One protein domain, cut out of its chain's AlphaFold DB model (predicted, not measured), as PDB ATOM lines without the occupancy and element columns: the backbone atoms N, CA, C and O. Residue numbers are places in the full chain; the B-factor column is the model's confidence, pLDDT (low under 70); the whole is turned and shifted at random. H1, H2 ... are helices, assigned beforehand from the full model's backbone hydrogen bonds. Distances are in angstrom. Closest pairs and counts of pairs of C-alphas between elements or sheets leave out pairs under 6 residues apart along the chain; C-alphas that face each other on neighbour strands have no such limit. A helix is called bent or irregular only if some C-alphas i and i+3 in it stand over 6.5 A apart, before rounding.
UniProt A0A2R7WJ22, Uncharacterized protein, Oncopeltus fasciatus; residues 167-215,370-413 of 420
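AT A GLANCE: This is residues 167 to 215 and 370 to 413 of the 420 residues of an uncharacterized protein of Oncopeltus fasciatus (UniProt A0A2R7WJ22). The core is a bent helix, H5, whose two arms H5a and H5b make an L, with H2 packed on both arms and the later part of H1, residues 175 to 182, set crosswise on H5a. H3 and H4 lie off this core and touch no helix, and residues 208 to 215, of which 208 to 213 belong to H3, stick out from the body. The 93 printed residues hold five named helices, H1 to H5 in order along the chain, and no named strand, and the class is all helix. The whole is only just loose, close to compact, with a radius of gyration of the C-alphas of 15.2 A, and flat in outline, spanning 46 by 37 by 17 A.

IN THESE COORDINATES: H1, residues 167 to 182, begins with C-alpha 167 at (165.770, 183.886, 163.565) and is 22.0 A long. H2, residues 192 to 205, measures 20.1 A. H3 is residues 207 to 213, and H4, residues 370 to 379, begins with C-alpha 370 at (192.127, 184.693, 152.328). H5, residues 388 to 410, was assigned as one helix by its hydrogen bonds but is bent: C-alphas 399 and 402 are 8.7 A apart. Its arms are H5a, residues 388 to 399, 16.7 A long, and H5b, residues 402 to 410, 13.2 A long, ending with C-alpha 410 at (170.982, 167.930, 177.964).

HOW THE PARTS SIT: H1 touches H5a with residues 175 to 182 alone, about perpendicular at 88 degrees; their closest C-alphas, of Ile 179 and Ala 393, are 5.9 A apart. H1 and H2 only just touch, with 3 pairs of C-alphas within 8 A, the closest being those of Leu 182 and Arg 198 at 5.1 A. H1 and H5b also only just touch, with 3 such pairs, the closest being Phe 181 and Leu 407 at 7.3 A. H2 touches H5a at a steep tilt of 38 degrees, opposite ways, with the C-alphas of Cys 204 and Cys 392 closest at 5.7 A. H2 touches H5b with residues 193 to 197 alone; the closest C-alphas, of Val 194 and Ala 403, are 5.2 A apart. The lines of H5a and H5b stand about perpendicular, at 75 degrees. H2 and H3 meet only through their link, and H4 is apart from H1, H2, H3, H5a and H5b. Every O i to N i+4 pair is within hydrogen-bond range in H1, H2, H3, H4 and H5a; in H5b 2 of 5 are, beside 6 of 6 O i to N i+3 pairs.

THE WHOLE: The C-alphas of Glu 189 and Lys 378, the two farthest apart, are 47.3 A from each other. Residues 216 to 369 are not printed, and C-alphas 215 and 370 are 14.3 A apart across the cut. Of the links printed whole, H2 to H3 is tight, H1 to H2 and H4 to H5 are short, and none is long. The mean pLDDT of the printed part is 87.5, and residues 381 to 385 and 412 to 413 are under 70.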
ATOM      1  N   PHE A 167     165.091 185.158 163.823       84.19
ATOM      2  CA  PHE A 167     165.770 183.886 163.565       84.19
ATOM      3  C   PHE A 167     167.289 184.048 163.554       84.19
ATOM      4  O   PHE A 167     167.974 183.250 164.179       84.19
ATOM      5  N   GLU A 168     167.809 185.100 162.922       81.69
ATOM      6  CA  GLU A 168     169.249 185.396 162.892       81.69
ATOM      7  C   GLU A 168     169.807 185.645 164.299       81.69
ATOM      8  O   GLU A 168     170.874 185.149 164.660       81.69
ATOM      9  N   GLU A 169     169.077 186.379 165.141       82.38
ATOM     10  CA  GLU A 169     169.497 186.605 166.526       82.38
ATOM     11  C   GLU A 169     169.496 185.323 167.353       82.38
ATOM     12  O   GLU A 169     170.423 185.088 168.131       82.38
ATOM     13  N   ARG A 170     168.492 184.461 167.168       86.12
ATOM     14  CA  ARG A 170     168.448 183.160 167.846       86.12
ATOM     15  C   ARG A 170     169.518 182.212 167.330       86.12
ATOM     16  O   ARG A 170     170.169 181.567 168.146       86.12
ATOM     17  N   ALA A 171     169.768 182.191 166.026       84.81
ATOM     18  CA  ALA A 171     170.829 181.398 165.421       84.81
ATOM     19  C   ALA A 171     172.207 181.781 165.977       84.81
ATOM     20  O   ALA A 171     173.012 180.897 166.253       84.81
ATOM     21  N   LYS A 172     172.472 183.072 166.231       84.38
ATOM     22  CA  LYS A 172     173.718 183.513 166.887       84.38
ATOM     23  C   LYS A 172     173.871 182.977 168.308       84.38
ATOM     24  O   LYS A 172     174.971 182.576 168.675       84.38
ATOM     25  N   LEU A 173     172.795 182.985 169.097       86.06
ATOM     26  CA  LEU A 173     172.819 182.442 170.458       86.06
ATOM     27  C   LEU A 173     173.058 180.932 170.433       86.06
ATOM     28  O   LEU A 173     173.980 180.462 171.083       86.06
ATOM     29  N   ILE A 174     172.315 180.203 169.597       87.88
ATOM     30  CA  ILE A 174     172.494 178.756 169.413       87.88
ATOM     31  C   ILE A 174     173.929 178.443 168.975       87.88
ATOM     32  O   ILE A 174     174.566 177.555 169.525       87.88
ATOM     33  N   LYS A 175     174.470 179.204 168.020       88.88
ATOM     34  CA  LYS A 175     175.846 179.044 167.542       88.88
ATOM     35  C   LYS A 175     176.873 179.247 168.655       88.88
ATOM     36  O   LYS A 175     177.825 178.478 168.731       88.88
ATOM     37  N   ARG A 176     176.688 180.255 169.512       89.88
ATOM     38  CA  ARG A 176     177.541 180.457 170.691       89.88
ATOM     39  C   ARG A 176     177.444 179.264 171.640       89.88
ATOM     40  O   ARG A 176     178.474 178.750 172.048       89.88
ATOM     41  N   ASP A 177     176.235 178.802 171.941       90.56
ATOM     42  CA  ASP A 177     176.032 177.694 172.875       90.56
ATOM     43  C   ASP A 177     176.627 176.373 172.330       90.56
ATOM     44  O   ASP A 177     177.157 175.574 173.103       90.56
ATOM     45  N   ILE A 178     176.606 176.171 171.003       92.75
ATOM     46  CA  ILE A 178     177.305 175.072 170.309       92.75
ATOM     47  C   ILE A 178     178.824 175.200 170.462       92.75
ATOM     48  O   ILE A 178     179.474 174.212 170.778       92.75
ATOM     49  N   ILE A 179     179.393 176.390 170.242       94.81
ATOM     50  CA  ILE A 179     180.836 176.627 170.425       94.81
ATOM     51  C   ILE A 179     181.237 176.300 171.865       94.81
ATOM     52  O   ILE A 179     182.144 175.505 172.078       94.81
ATOM     53  N   GLU A 180     180.508 176.833 172.848       93.56
ATOM     54  CA  GLU A 180     180.763 176.566 174.266       93.56
ATOM     55  C   GLU A 180     180.653 175.072 174.602       93.56
ATOM     56  O   GLU A 180     181.402 174.574 175.429       93.56
ATOM     57  N   PHE A 181     179.732 174.337 173.973       93.06
ATOM     58  CA  PHE A 181     179.613 172.884 174.137       93.06
ATOM     59  C   PHE A 181     180.779 172.101 173.521       93.06
ATOM     60  O   PHE A 181     181.229 171.098 174.081       93.06
ATOM     61  N   LEU A 182     181.270 172.547 172.366       95.56
ATOM     62  CA  LEU A 182     182.388 171.908 171.681       95.56
ATOM     63  C   LEU A 182     183.729 172.151 172.385       95.56
ATOM     64  O   LEU A 182     184.619 171.320 172.258       95.56
ATOM     65  N   GLU A 183     183.847 173.236 173.151       95.75
ATOM     66  CA  GLU A 183     185.043 173.592 173.932       95.75
ATOM     67  C   GLU A 183     185.108 172.918 175.320       95.75
ATOM     68  O   GLU A 183     186.089 173.089 176.048       95.75
ATOM     69  N   GLU A 184     184.085 172.157 175.714       93.56
ATOM     70  CA  GLU A 184     184.075 171.416 176.981       93.56
ATOM     71  C   GLU A 184     184.967 170.167 176.961       93.56
ATOM     72  O   GLU A 184     185.188 169.534 175.929       93.56
ATOM     73  N   GLU A 185     185.437 169.755 178.142       94.19
ATOM     74  CA  GLU A 185     186.113 168.467 178.294       94.19
ATOM     75  C   GLU A 185     185.126 167.301 178.144       94.19
ATOM     76  O   GLU A 185     183.983 167.354 178.601       94.19
ATOM     77  N   ASN A 186     185.601 166.212 177.540       94.69
ATOM     78  CA  ASN A 186     184.831 164.981 177.408       94.69
ATOM     79  C   ASN A 186     184.515 164.359 178.776       94.69
ATOM     80  O   ASN A 186     185.401 164.197 179.617       94.69
ATOM     81  N   SER A 187     183.265 163.934 178.953       92.19
ATOM     82  CA  SER A 187     182.807 163.154 180.105       92.19
ATOM     83  C   SER A 187     182.561 161.692 179.725       92.19
ATOM     84  O   SER A 187     182.110 161.393 178.618       92.19
ATOM     85  N   ASP A 188     182.797 160.776 180.671       91.75
ATOM     86  CA  ASP A 188     182.521 159.338 180.521       91.75
ATOM     87  C   ASP A 188     181.017 159.027 180.363       91.75
ATOM     88  O   ASP A 188     180.647 157.944 179.908       91.75
ATOM     89  N   GLU A 189     180.141 159.960 180.753       90.56
ATOM     90  CA  GLU A 189     178.683 159.824 180.625       90.56
ATOM     91  C   GLU A 189     178.172 160.198 179.222       90.56
ATOM     92  O   GLU A 189     177.015 159.926 178.892       90.56
ATOM     93  N   GLU A 190     179.014 160.813 178.386       92.44
ATOM     94  CA  GLU A 190     178.627 161.279 177.058       92.44
ATOM     95  C   GLU A 190     178.787 160.188 175.984       92.44
ATOM     96  O   GLU A 190     179.724 159.384 176.020       92.44
ATOM     97  N   PRO A 191     177.910 160.166 174.966       94.38
ATOM     98  CA  PRO A 191     178.070 159.281 173.820       94.38
ATOM     99  C   PRO A 191     179.351 159.566 173.020       94.38
ATOM    100  O   PRO A 191     179.707 160.718 172.784       94.38
ATOM    101  N   ILE A 192     179.964 158.513 172.466       95.56
ATOM    102  CA  ILE A 192     181.152 158.602 171.590       95.56
ATOM    103  C   ILE A 192     181.006 159.648 170.460       95.56
ATOM    104  O   ILE A 192     181.968 160.382 170.227       95.56
ATOM    105  N   PRO A 193     179.848 159.788 169.772       95.88
ATOM    106  CA  PRO A 193     179.687 160.812 168.736       95.88
ATOM    107  C   PRO A 193     179.922 162.251 169.216       95.88
ATOM    108  O   PRO A 193     180.389 163.075 168.434       95.88
ATOM    109  N   VAL A 194     179.653 162.558 170.491       95.56
ATOM    110  CA  VAL A 194     179.934 163.882 171.074       95.56
ATOM    111  C   VAL A 194     181.441 164.120 171.135       95.56
ATOM    112  O   VAL A 194     181.924 165.159 170.691       95.56
ATOM    113  N   HIS A 195     182.207 163.130 171.599       96.31
ATOM    114  CA  HIS A 195     183.670 163.225 171.664       96.31
ATOM    115  C   HIS A 195     184.286 163.357 170.265       96.31
ATOM    116  O   HIS A 195     185.244 164.107 170.066       96.31
ATOM    117  N   GLN A 196     183.720 162.660 169.275       97.12
ATOM    118  CA  GLN A 196     184.130 162.789 167.874       97.12
ATOM    119  C   GLN A 196     183.830 164.189 167.323       97.12
ATOM    120  O   GLN A 196     184.679 164.753 166.639       97.12
ATOM    121  N   ALA A 197     182.678 164.775 167.659       97.06
ATOM    122  CA  ALA A 197     182.334 166.139 167.261       97.06
ATOM    123  C   ALA A 197     183.331 167.169 167.819       97.06
ATOM    124  O   ALA A 197     183.790 168.033 167.070       97.06
ATOM    125  N   ARG A 198     183.741 167.028 169.089       97.12
ATOM    126  CA  ARG A 198     184.809 167.853 169.684       97.12
ATOM    127  C   ARG A 198     186.157 167.627 168.999       97.12
ATOM    128  O   ARG A 198     186.820 168.584 168.630       97.12
ATOM    129  N   THR A 199     186.506 166.377 168.688       96.94
ATOM    130  CA  THR A 199     187.741 166.057 167.945       96.94
ATOM    131  C   THR A 199     187.781 166.739 166.571       96.94
ATOM    132  O   THR A 199     188.812 167.274 166.172       96.94
ATOM    133  N   VAL A 200     186.661 166.746 165.838       95.62
ATOM    134  CA  VAL A 200     186.552 167.442 164.544       95.62
ATOM    135  C   VAL A 200     186.648 168.960 164.723       95.62
ATOM    136  O   VAL A 200     187.298 169.630 163.918       95.62
ATOM    137  N   TYR A 201     186.035 169.505 165.776       96.69
ATOM    138  CA  TYR A 201     186.139 170.923 166.117       96.69
ATOM    139  C   TYR A 201     187.590 171.336 166.403       96.69
ATOM    140  O   TYR A 201     188.090 172.270 165.773       96.69
ATOM    141  N   ASP A 202     188.285 170.593 167.264       96.75
ATOM    142  CA  ASP A 202     189.681 170.837 167.639       96.75
ATOM    143  C   ASP A 202     190.616 170.744 166.430       96.75
ATOM    144  O   ASP A 202     191.443 171.629 166.210       96.75
ATOM    145  N   ALA A 203     190.434 169.728 165.580       93.75
ATOM    146  CA  ALA A 203     191.199 169.582 164.342       93.75
ATOM    147  C   ALA A 203     190.981 170.760 163.375       93.75
ATOM    148  O   ALA A 203     191.894 171.154 162.655       93.75
ATOM    149  N   CYS A 204     189.782 171.349 163.358       92.62
ATOM    150  CA  CYS A 204     189.500 172.535 162.553       92.62
ATOM    151  C   CYS A 204     190.129 173.814 163.138       92.62
ATOM    152  O   CYS A 204     190.494 174.725 162.377       92.62
ATOM    153  N   LEU A 205     190.248 173.904 164.466       93.50
ATOM    154  CA  LEU A 205     190.893 175.020 165.160       93.50
ATOM    155  C   LEU A 205     192.423 174.994 165.054       93.50
ATOM    156  O   LEU A 205     193.029 176.067 165.094       93.50
ATOM    157  N   ASP A 206     193.033 173.814 164.902       93.12
ATOM    158  CA  ASP A 206     194.485 173.629 164.782       93.12
ATOM    159  C   ASP A 206     195.031 174.141 163.438       93.12
ATOM    160  O   ASP A 206     195.292 173.416 162.475       93.12
ATOM    161  N   PHE A 207     195.174 175.459 163.378       86.06
ATOM    162  CA  PHE A 207     195.593 176.182 162.191       86.06
ATOM    163  C   PHE A 207     197.050 175.930 161.805       86.06
ATOM    164  O   PHE A 207     197.372 175.923 160.616       86.06
ATOM    165  N   ASP A 208     197.913 175.706 162.795       90.06
ATOM    166  CA  ASP A 208     199.332 175.457 162.565       90.06
ATOM    167  C   ASP A 208     199.497 174.142 161.793       90.06
ATOM    168  O   ASP A 208     200.102 174.135 160.719       90.06
ATOM    169  N   SER A 209     198.842 173.067 162.248       90.81
ATOM    170  CA  SER A 209     198.848 171.777 161.545       90.81
ATOM    171  C   SER A 209     198.244 171.861 160.138       90.81
ATOM    172  O   SER A 209     198.753 171.238 159.202       90.81
ATOM    173  N   ILE A 210     197.162 172.625 159.952       88.69
ATOM    174  CA  ILE A 210     196.539 172.814 158.632       88.69
ATOM    175  C   ILE A 210     197.522 173.491 157.667       88.69
ATOM    176  O   ILE A 210     197.736 173.000 156.559       88.69
ATOM    177  N   ASN A 211     198.168 174.578 158.093       88.44
ATOM    178  CA  ASN A 211     199.105 175.305 157.242       88.44
ATOM    179  C   ASN A 211     200.394 174.522 156.966       88.44
ATOM    180  O   ASN A 211     200.909 174.585 155.850       88.44
ATOM    181  N   GLU A 212     200.899 173.752 157.935       91.25
ATOM    182  CA  GLU A 212     202.061 172.878 157.738       91.25
ATOM    183  C   GLU A 212     201.817 171.816 156.652       91.25
ATOM    184  O   GLU A 212     202.724 171.509 155.874       91.25
ATOM    185  N   ASN A 213     200.588 171.298 156.545       87.44
ATOM    186  CA  ASN A 213     200.208 170.345 155.498       87.44
ATOM    187  C   ASN A 213     200.086 170.986 154.105       87.44
ATOM    188  O   ASN A 213     200.166 170.278 153.093       87.44
ATOM    189  N   GLY A 214     199.936 172.311 154.026       87.12
ATOM    190  CA  GLY A 214     199.836 173.043 152.769       87.12
ATOM    191  C   GLY A 214     198.681 172.548 151.893       87.12
ATOM    192  O   GLY A 214     197.577 172.287 152.360       87.12
ATOM    193  N   LEU A 215     198.941 172.392 150.593       90.81
ATOM    194  CA  LEU A 215     197.947 171.906 149.629       90.81
ATOM    195  C   LEU A 215     197.885 170.377 149.514       90.81
ATOM    196  O   LEU A 215     197.061 169.881 148.753       90.81
ATOM    197  N   THR A 370     191.970 183.250 152.552       88.31
ATOM    198  CA  THR A 370     192.127 184.693 152.328       88.31
ATOM    199  C   THR A 370     191.654 185.095 150.932       88.31
ATOM    200  O   THR A 370     190.918 186.072 150.777       88.31
ATOM    201  N   TYR A 371     192.013 184.334 149.894       89.38
ATOM    202  CA  TYR A 371     191.535 184.590 148.535       89.38
ATOM    203  C   TYR A 371     190.019 184.419 148.404       89.38
ATOM    204  O   TYR A 371     189.378 185.236 147.734       89.38
ATOM    205  N   LYS A 372     189.438 183.416 149.071       87.56
ATOM    206  CA  LYS A 372     187.986 183.212 149.128       87.56
ATOM    207  C   LYS A 372     187.282 184.394 149.800       87.56
ATOM    208  O   LYS A 372     186.310 184.902 149.245       87.56
ATOM    209  N   ASP A 373     187.804 184.893 150.917       84.19
ATOM    210  CA  ASP A 373     187.258 186.053 151.636       84.19
ATOM    211  C   ASP A 373     187.348 187.342 150.794       84.19
ATOM    212  O   ASP A 373     186.398 188.133 150.709       84.19
ATOM    213  N   ILE A 374     188.465 187.545 150.086       87.19
ATOM    214  CA  ILE A 374     188.631 188.664 149.142       87.19
ATOM    215  C   ILE A 374     187.630 188.563 147.986       87.19
ATOM    216  O   ILE A 374     187.075 189.576 147.557       87.19
ATOM    217  N   TYR A 375     187.405 187.366 147.448       85.94
ATOM    218  CA  TYR A 375     186.407 187.157 146.402       85.94
ATOM    219  C   TYR A 375     184.991 187.432 146.927       85.94
ATOM    220  O   TYR A 375     184.262 188.229 146.335       85.94
ATOM    221  N   ALA A 376     184.631 186.858 148.078       83.00
ATOM    222  CA  ALA A 376     183.320 187.015 148.697       83.00
ATOM    223  C   ALA A 376     182.995 188.485 148.999       83.00
ATOM    224  O   ALA A 376     181.913 188.949 148.648       83.00
ATOM    225  N   SER A 377     183.945 189.247 149.549       81.94
ATOM    226  CA  SER A 377     183.760 190.679 149.838       81.94
ATOM    227  C   SER A 377     183.569 191.546 148.586       81.94
ATOM    228  O   SER A 377     182.921 192.590 148.649       81.94
ATOM    229  N   LYS A 378     184.089 191.126 147.424       85.31
ATOM    230  CA  LYS A 378     183.861 191.819 146.144       85.31
ATOM    231  C   LYS A 378     182.496 191.507 145.544       85.31
ATOM    232  O   LYS A 378     181.888 192.394 144.947       85.31
ATOM    233  N   VAL A 379     182.039 190.262 145.666       83.56
ATOM    234  CA  VAL A 379     180.740 189.819 145.131       83.56
ATOM    235  C   VAL A 379     179.593 190.291 146.028       83.56
ATOM    236  O   VAL A 379     178.557 190.729 145.534       83.56
ATOM    237  N   LEU A 380     179.797 190.256 147.345       79.38
ATOM    238  CA  LEU A 380     178.838 190.646 148.372       79.38
ATOM    239  C   LEU A 380     179.524 191.589 149.375       79.38
ATOM    240  O   LEU A 380     180.066 191.128 150.376       79.38
ATOM    241  N   PRO A 381     179.471 192.918 149.163       65.00
ATOM    242  CA  PRO A 381     180.115 193.903 150.044       65.00
ATOM    243  C   PRO A 381     179.649 193.876 151.512       65.00
ATOM    244  O   PRO A 381     180.300 194.457 152.374       65.00
ATOM    245  N   SER A 382     178.519 193.222 151.804       60.47
ATOM    246  CA  SER A 382     177.980 192.999 153.152       60.47
ATOM    247  C   SER A 382     178.419 191.688 153.811       60.47
ATOM    248  O   SER A 382     178.140 191.473 154.998       60.47
ATOM    249  N   ALA A 383     179.090 190.805 153.068       60.38
ATOM    250  CA  ALA A 383     179.592 189.545 153.589       60.38
ATOM    251  C   ALA A 383     180.776 189.808 154.524       60.38
ATOM    252  O   ALA A 383     181.776 190.407 154.135       60.38
ATOM    253  N   HIS A 384     180.648 189.356 155.767       65.31
ATOM    254  CA  HIS A 384     181.773 189.265 156.691       65.31
ATOM    255  C   HIS A 384     182.262 187.832 156.732       65.31
ATOM    256  O   HIS A 384     181.451 186.907 156.636       65.31
ATOM    257  N   SER A 385     183.561 187.661 156.956       66.56
ATOM    258  CA  SER A 385     184.087 186.370 157.357       66.56
ATOM    259  C   SER A 385     183.666 186.071 158.797       66.56
ATOM    260  O   SER A 385     183.754 186.907 159.701       66.56
ATOM    261  N   ASP A 386     183.151 184.865 158.992       76.50
ATOM    262  CA  ASP A 386     182.908 184.302 160.311       76.50
ATOM    263  C   ASP A 386     184.249 184.121 161.049       76.50
ATOM    264  O   ASP A 386     185.291 183.869 160.434       76.50
ATOM    265  N   THR A 387     184.244 184.217 162.384       86.75
ATOM    266  CA  THR A 387     185.442 183.853 163.158       86.75
ATOM    267  C   THR A 387     185.730 182.360 162.989       86.75
ATOM    268  O   THR A 387     184.821 181.572 162.722       86.75
ATOM    269  N   ARG A 388     186.991 181.945 163.165       86.44
ATOM    270  CA  ARG A 388     187.384 180.539 162.980       86.44
ATOM    271  C   ARG A 388     186.604 179.558 163.873       86.44
ATOM    272  O   ARG A 388     186.063 178.616 163.304       86.44
ATOM    273  N   PRO A 389     186.425 179.792 165.189       92.69
ATOM    274  CA  PRO A 389     185.538 178.976 166.033       92.69
ATOM    275  C   PRO A 389     184.135 178.819 165.450       92.69
ATOM    276  O   PRO A 389     183.558 177.742 165.393       92.69
ATOM    277  N   SER A 390     183.603 179.912 164.920       90.50
ATOM    278  CA  SER A 390     182.277 179.960 164.326       90.50
ATOM    279  C   SER A 390     182.181 179.172 163.010       90.50
ATOM    280  O   SER A 390     181.173 178.508 162.768       90.50
ATOM    281  N   GLU A 391     183.219 179.226 162.175       88.12
ATOM    282  CA  GLU A 391     183.334 178.426 160.950       88.12
ATOM    283  C   GLU A 391     183.477 176.932 161.283       88.12
ATOM    284  O   GLU A 391     182.756 176.111 160.725       88.12
ATOM    285  N   CYS A 392     184.317 176.586 162.261       92.31
ATOM    286  CA  CYS A 392     184.514 175.208 162.709       92.31
ATOM    287  C   CYS A 392     183.258 174.610 163.348       92.31
ATOM    288  O   CYS A 392     182.878 173.486 163.025       92.31
ATOM    289  N   ALA A 393     182.549 175.371 164.183       93.62
ATOM    290  CA  ALA A 393     181.269 174.944 164.740       93.62
ATOM    291  C   ALA A 393     180.225 174.705 163.638       93.62
ATOM    292  O   ALA A 393     179.459 173.747 163.713       93.62
ATOM    293  N   LYS A 394     180.222 175.526 162.576       90.88
ATOM    294  CA  LYS A 394     179.365 175.306 161.402       90.88
ATOM    295  C   LYS A 394     179.741 174.027 160.650       90.88
ATOM    296  O   LYS A 394     178.837 173.323 160.205       90.88
ATOM    297  N   THR A 395     181.028 173.708 160.522       90.62
ATOM    298  CA  THR A 395     181.484 172.437 159.936       90.62
ATOM    299  C   THR A 395     180.971 171.252 160.748       90.62
ATOM    300  O   THR A 395     180.338 170.365 160.185       90.62
ATOM    301  N   VAL A 396     181.152 171.269 162.072       94.25
ATOM    302  CA  VAL A 396     180.651 170.198 162.948       94.25
ATOM    303  C   VAL A 396     179.131 170.092 162.874       94.25
ATOM    304  O   VAL A 396     178.609 168.997 162.726       94.25
ATOM    305  N   TYR A 397     178.413 171.216 162.894       91.62
ATOM    306  CA  TYR A 397     176.960 171.217 162.743       91.62
ATOM    307  C   TYR A 397     176.507 170.639 161.401       91.62
ATOM    308  O   TYR A 397     175.561 169.871 161.365       91.62
ATOM    309  N   THR A 398     177.190 170.962 160.302       89.50
ATOM    310  CA  THR A 398     176.826 170.464 158.963       89.50
ATOM    311  C   THR A 398     176.974 168.947 158.836       89.50
ATOM    312  O   THR A 398     176.168 168.320 158.160       89.50
ATOM    313  N   PHE A 399     178.008 168.362 159.448       90.25
ATOM    314  CA  PHE A 399     178.352 166.947 159.239       90.25
ATOM    315  C   PHE A 399     178.020 166.034 160.424       90.25
ATOM    316  O   PHE A 399     178.054 164.812 160.289       90.25
ATOM    317  N   MET A 400     177.750 166.606 161.596       94.19
ATOM    318  CA  MET A 400     177.553 165.885 162.854       94.19
ATOM    319  C   MET A 400     176.388 166.474 163.662       94.19
ATOM    320  O   MET A 400     176.408 166.452 164.896       94.19
ATOM    321  N   ASP A 401     175.348 166.973 162.988       91.19
ATOM    322  CA  ASP A 401     174.137 167.478 163.639       91.19
ATOM    323  C   ASP A 401     173.501 166.492 164.638       91.19
ATOM    324  O   ASP A 401     173.085 166.955 165.707       91.19
ATOM    325  N   PRO A 402     173.499 165.149 164.442       91.44
ATOM    326  CA  PRO A 402     172.884 164.257 165.415       91.44
ATOM    327  C   PRO A 402     173.726 164.175 166.692       91.44
ATOM    328  O   PRO A 402     173.169 164.015 167.775       91.44
ATOM    329  N   ALA A 403     175.051 164.340 166.599       92.06
ATOM    330  CA  ALA A 403     175.916 164.419 167.773       92.06
ATOM    331  C   ALA A 403     175.646 165.707 168.561       92.06
ATOM    332  O   ALA A 403     175.508 165.667 169.782       92.06
ATOM    333  N   LEU A 404     175.485 166.839 167.864       90.94
ATOM    334  CA  LEU A 404     175.128 168.106 168.501       90.94
ATOM    335  C   LEU A 404     173.703 168.113 169.059       90.94
ATOM    336  O   LEU A 404     173.440 168.843 170.007       90.94
ATOM    337  N   SER A 405     172.789 167.281 168.556       88.81
ATOM    338  CA  SER A 405     171.435 167.170 169.118       88.81
ATOM    339  C   SER A 405     171.429 166.745 170.598       88.81
ATOM    340  O   SER A 405     170.493 167.070 171.329       88.81
ATOM    341  N   TYR A 406     172.509 166.111 171.076       88.38
ATOM    342  CA  TYR A 406     172.720 165.811 172.495       88.38
ATOM    343  C   TYR A 406     172.723 167.075 173.369       88.38
ATOM    344  O   TYR A 406     172.175 167.061 174.473       88.38
ATOM    345  N   LEU A 407     173.254 168.194 172.857       83.00
ATOM    346  CA  LEU A 407     173.183 169.508 173.505       83.00
ATOM    347  C   LEU A 407     171.729 169.923 173.750       83.00
ATOM    348  O   LEU A 407     171.388 170.421 174.822       83.00
ATOM    349  N   SER A 408     170.855 169.677 172.771       74.25
ATOM    350  CA  SER A 408     169.433 170.009 172.864       74.25
ATOM    351  C   SER A 408     168.711 169.234 173.947       74.25
ATOM    352  O   SER A 408     167.895 169.802 174.666       74.25
ATOM    353  N   VAL A 409     169.057 167.965 174.128       78.38
ATOM    354  CA  VAL A 409     168.448 167.142 175.176       78.38
ATOM    355  C   VAL A 409     169.012 167.480 176.559       78.38
ATOM    356  O   VAL A 409     168.276 167.480 177.537       78.38
ATOM    357  N   THR A 410     170.307 167.779 176.662       78.19
ATOM    358  CA  THR A 410     170.982 167.930 177.964       78.19
ATOM    359  C   THR A 410     170.990 169.349 178.518       78.19
ATOM    360  O   THR A 410     170.947 169.521 179.735       78.19
ATOM    361  N   ARG A 411     171.033 170.371 177.655       72.88
ATOM    362  CA  ARG A 411     170.996 171.782 178.069       72.88
ATOM    363  C   ARG A 411     169.661 172.463 177.795       72.88
ATOM    364  O   ARG A 411     169.292 173.358 178.555       72.88
ATOM    365  N   PHE A 412     168.948 172.075 176.735       66.00
ATOM    366  CA  PHE A 412     167.695 172.736 176.352       66.00
ATOM    367  C   PHE A 412     166.421 172.043 176.877       66.00
ATOM    368  O   PHE A 412     165.363 172.670 176.804       66.00
ATOM    369  N   ASP A 413     166.499 170.854 177.501       48.91
ATOM    370  CA  ASP A 413     165.334 170.175 178.093       48.91
ATOM    371  C   ASP A 413     165.291 170.237 179.644       48.91
ATOM    372  O   ASP A 413     166.189 169.789 180.354       48.91
TER     373      ASP A 413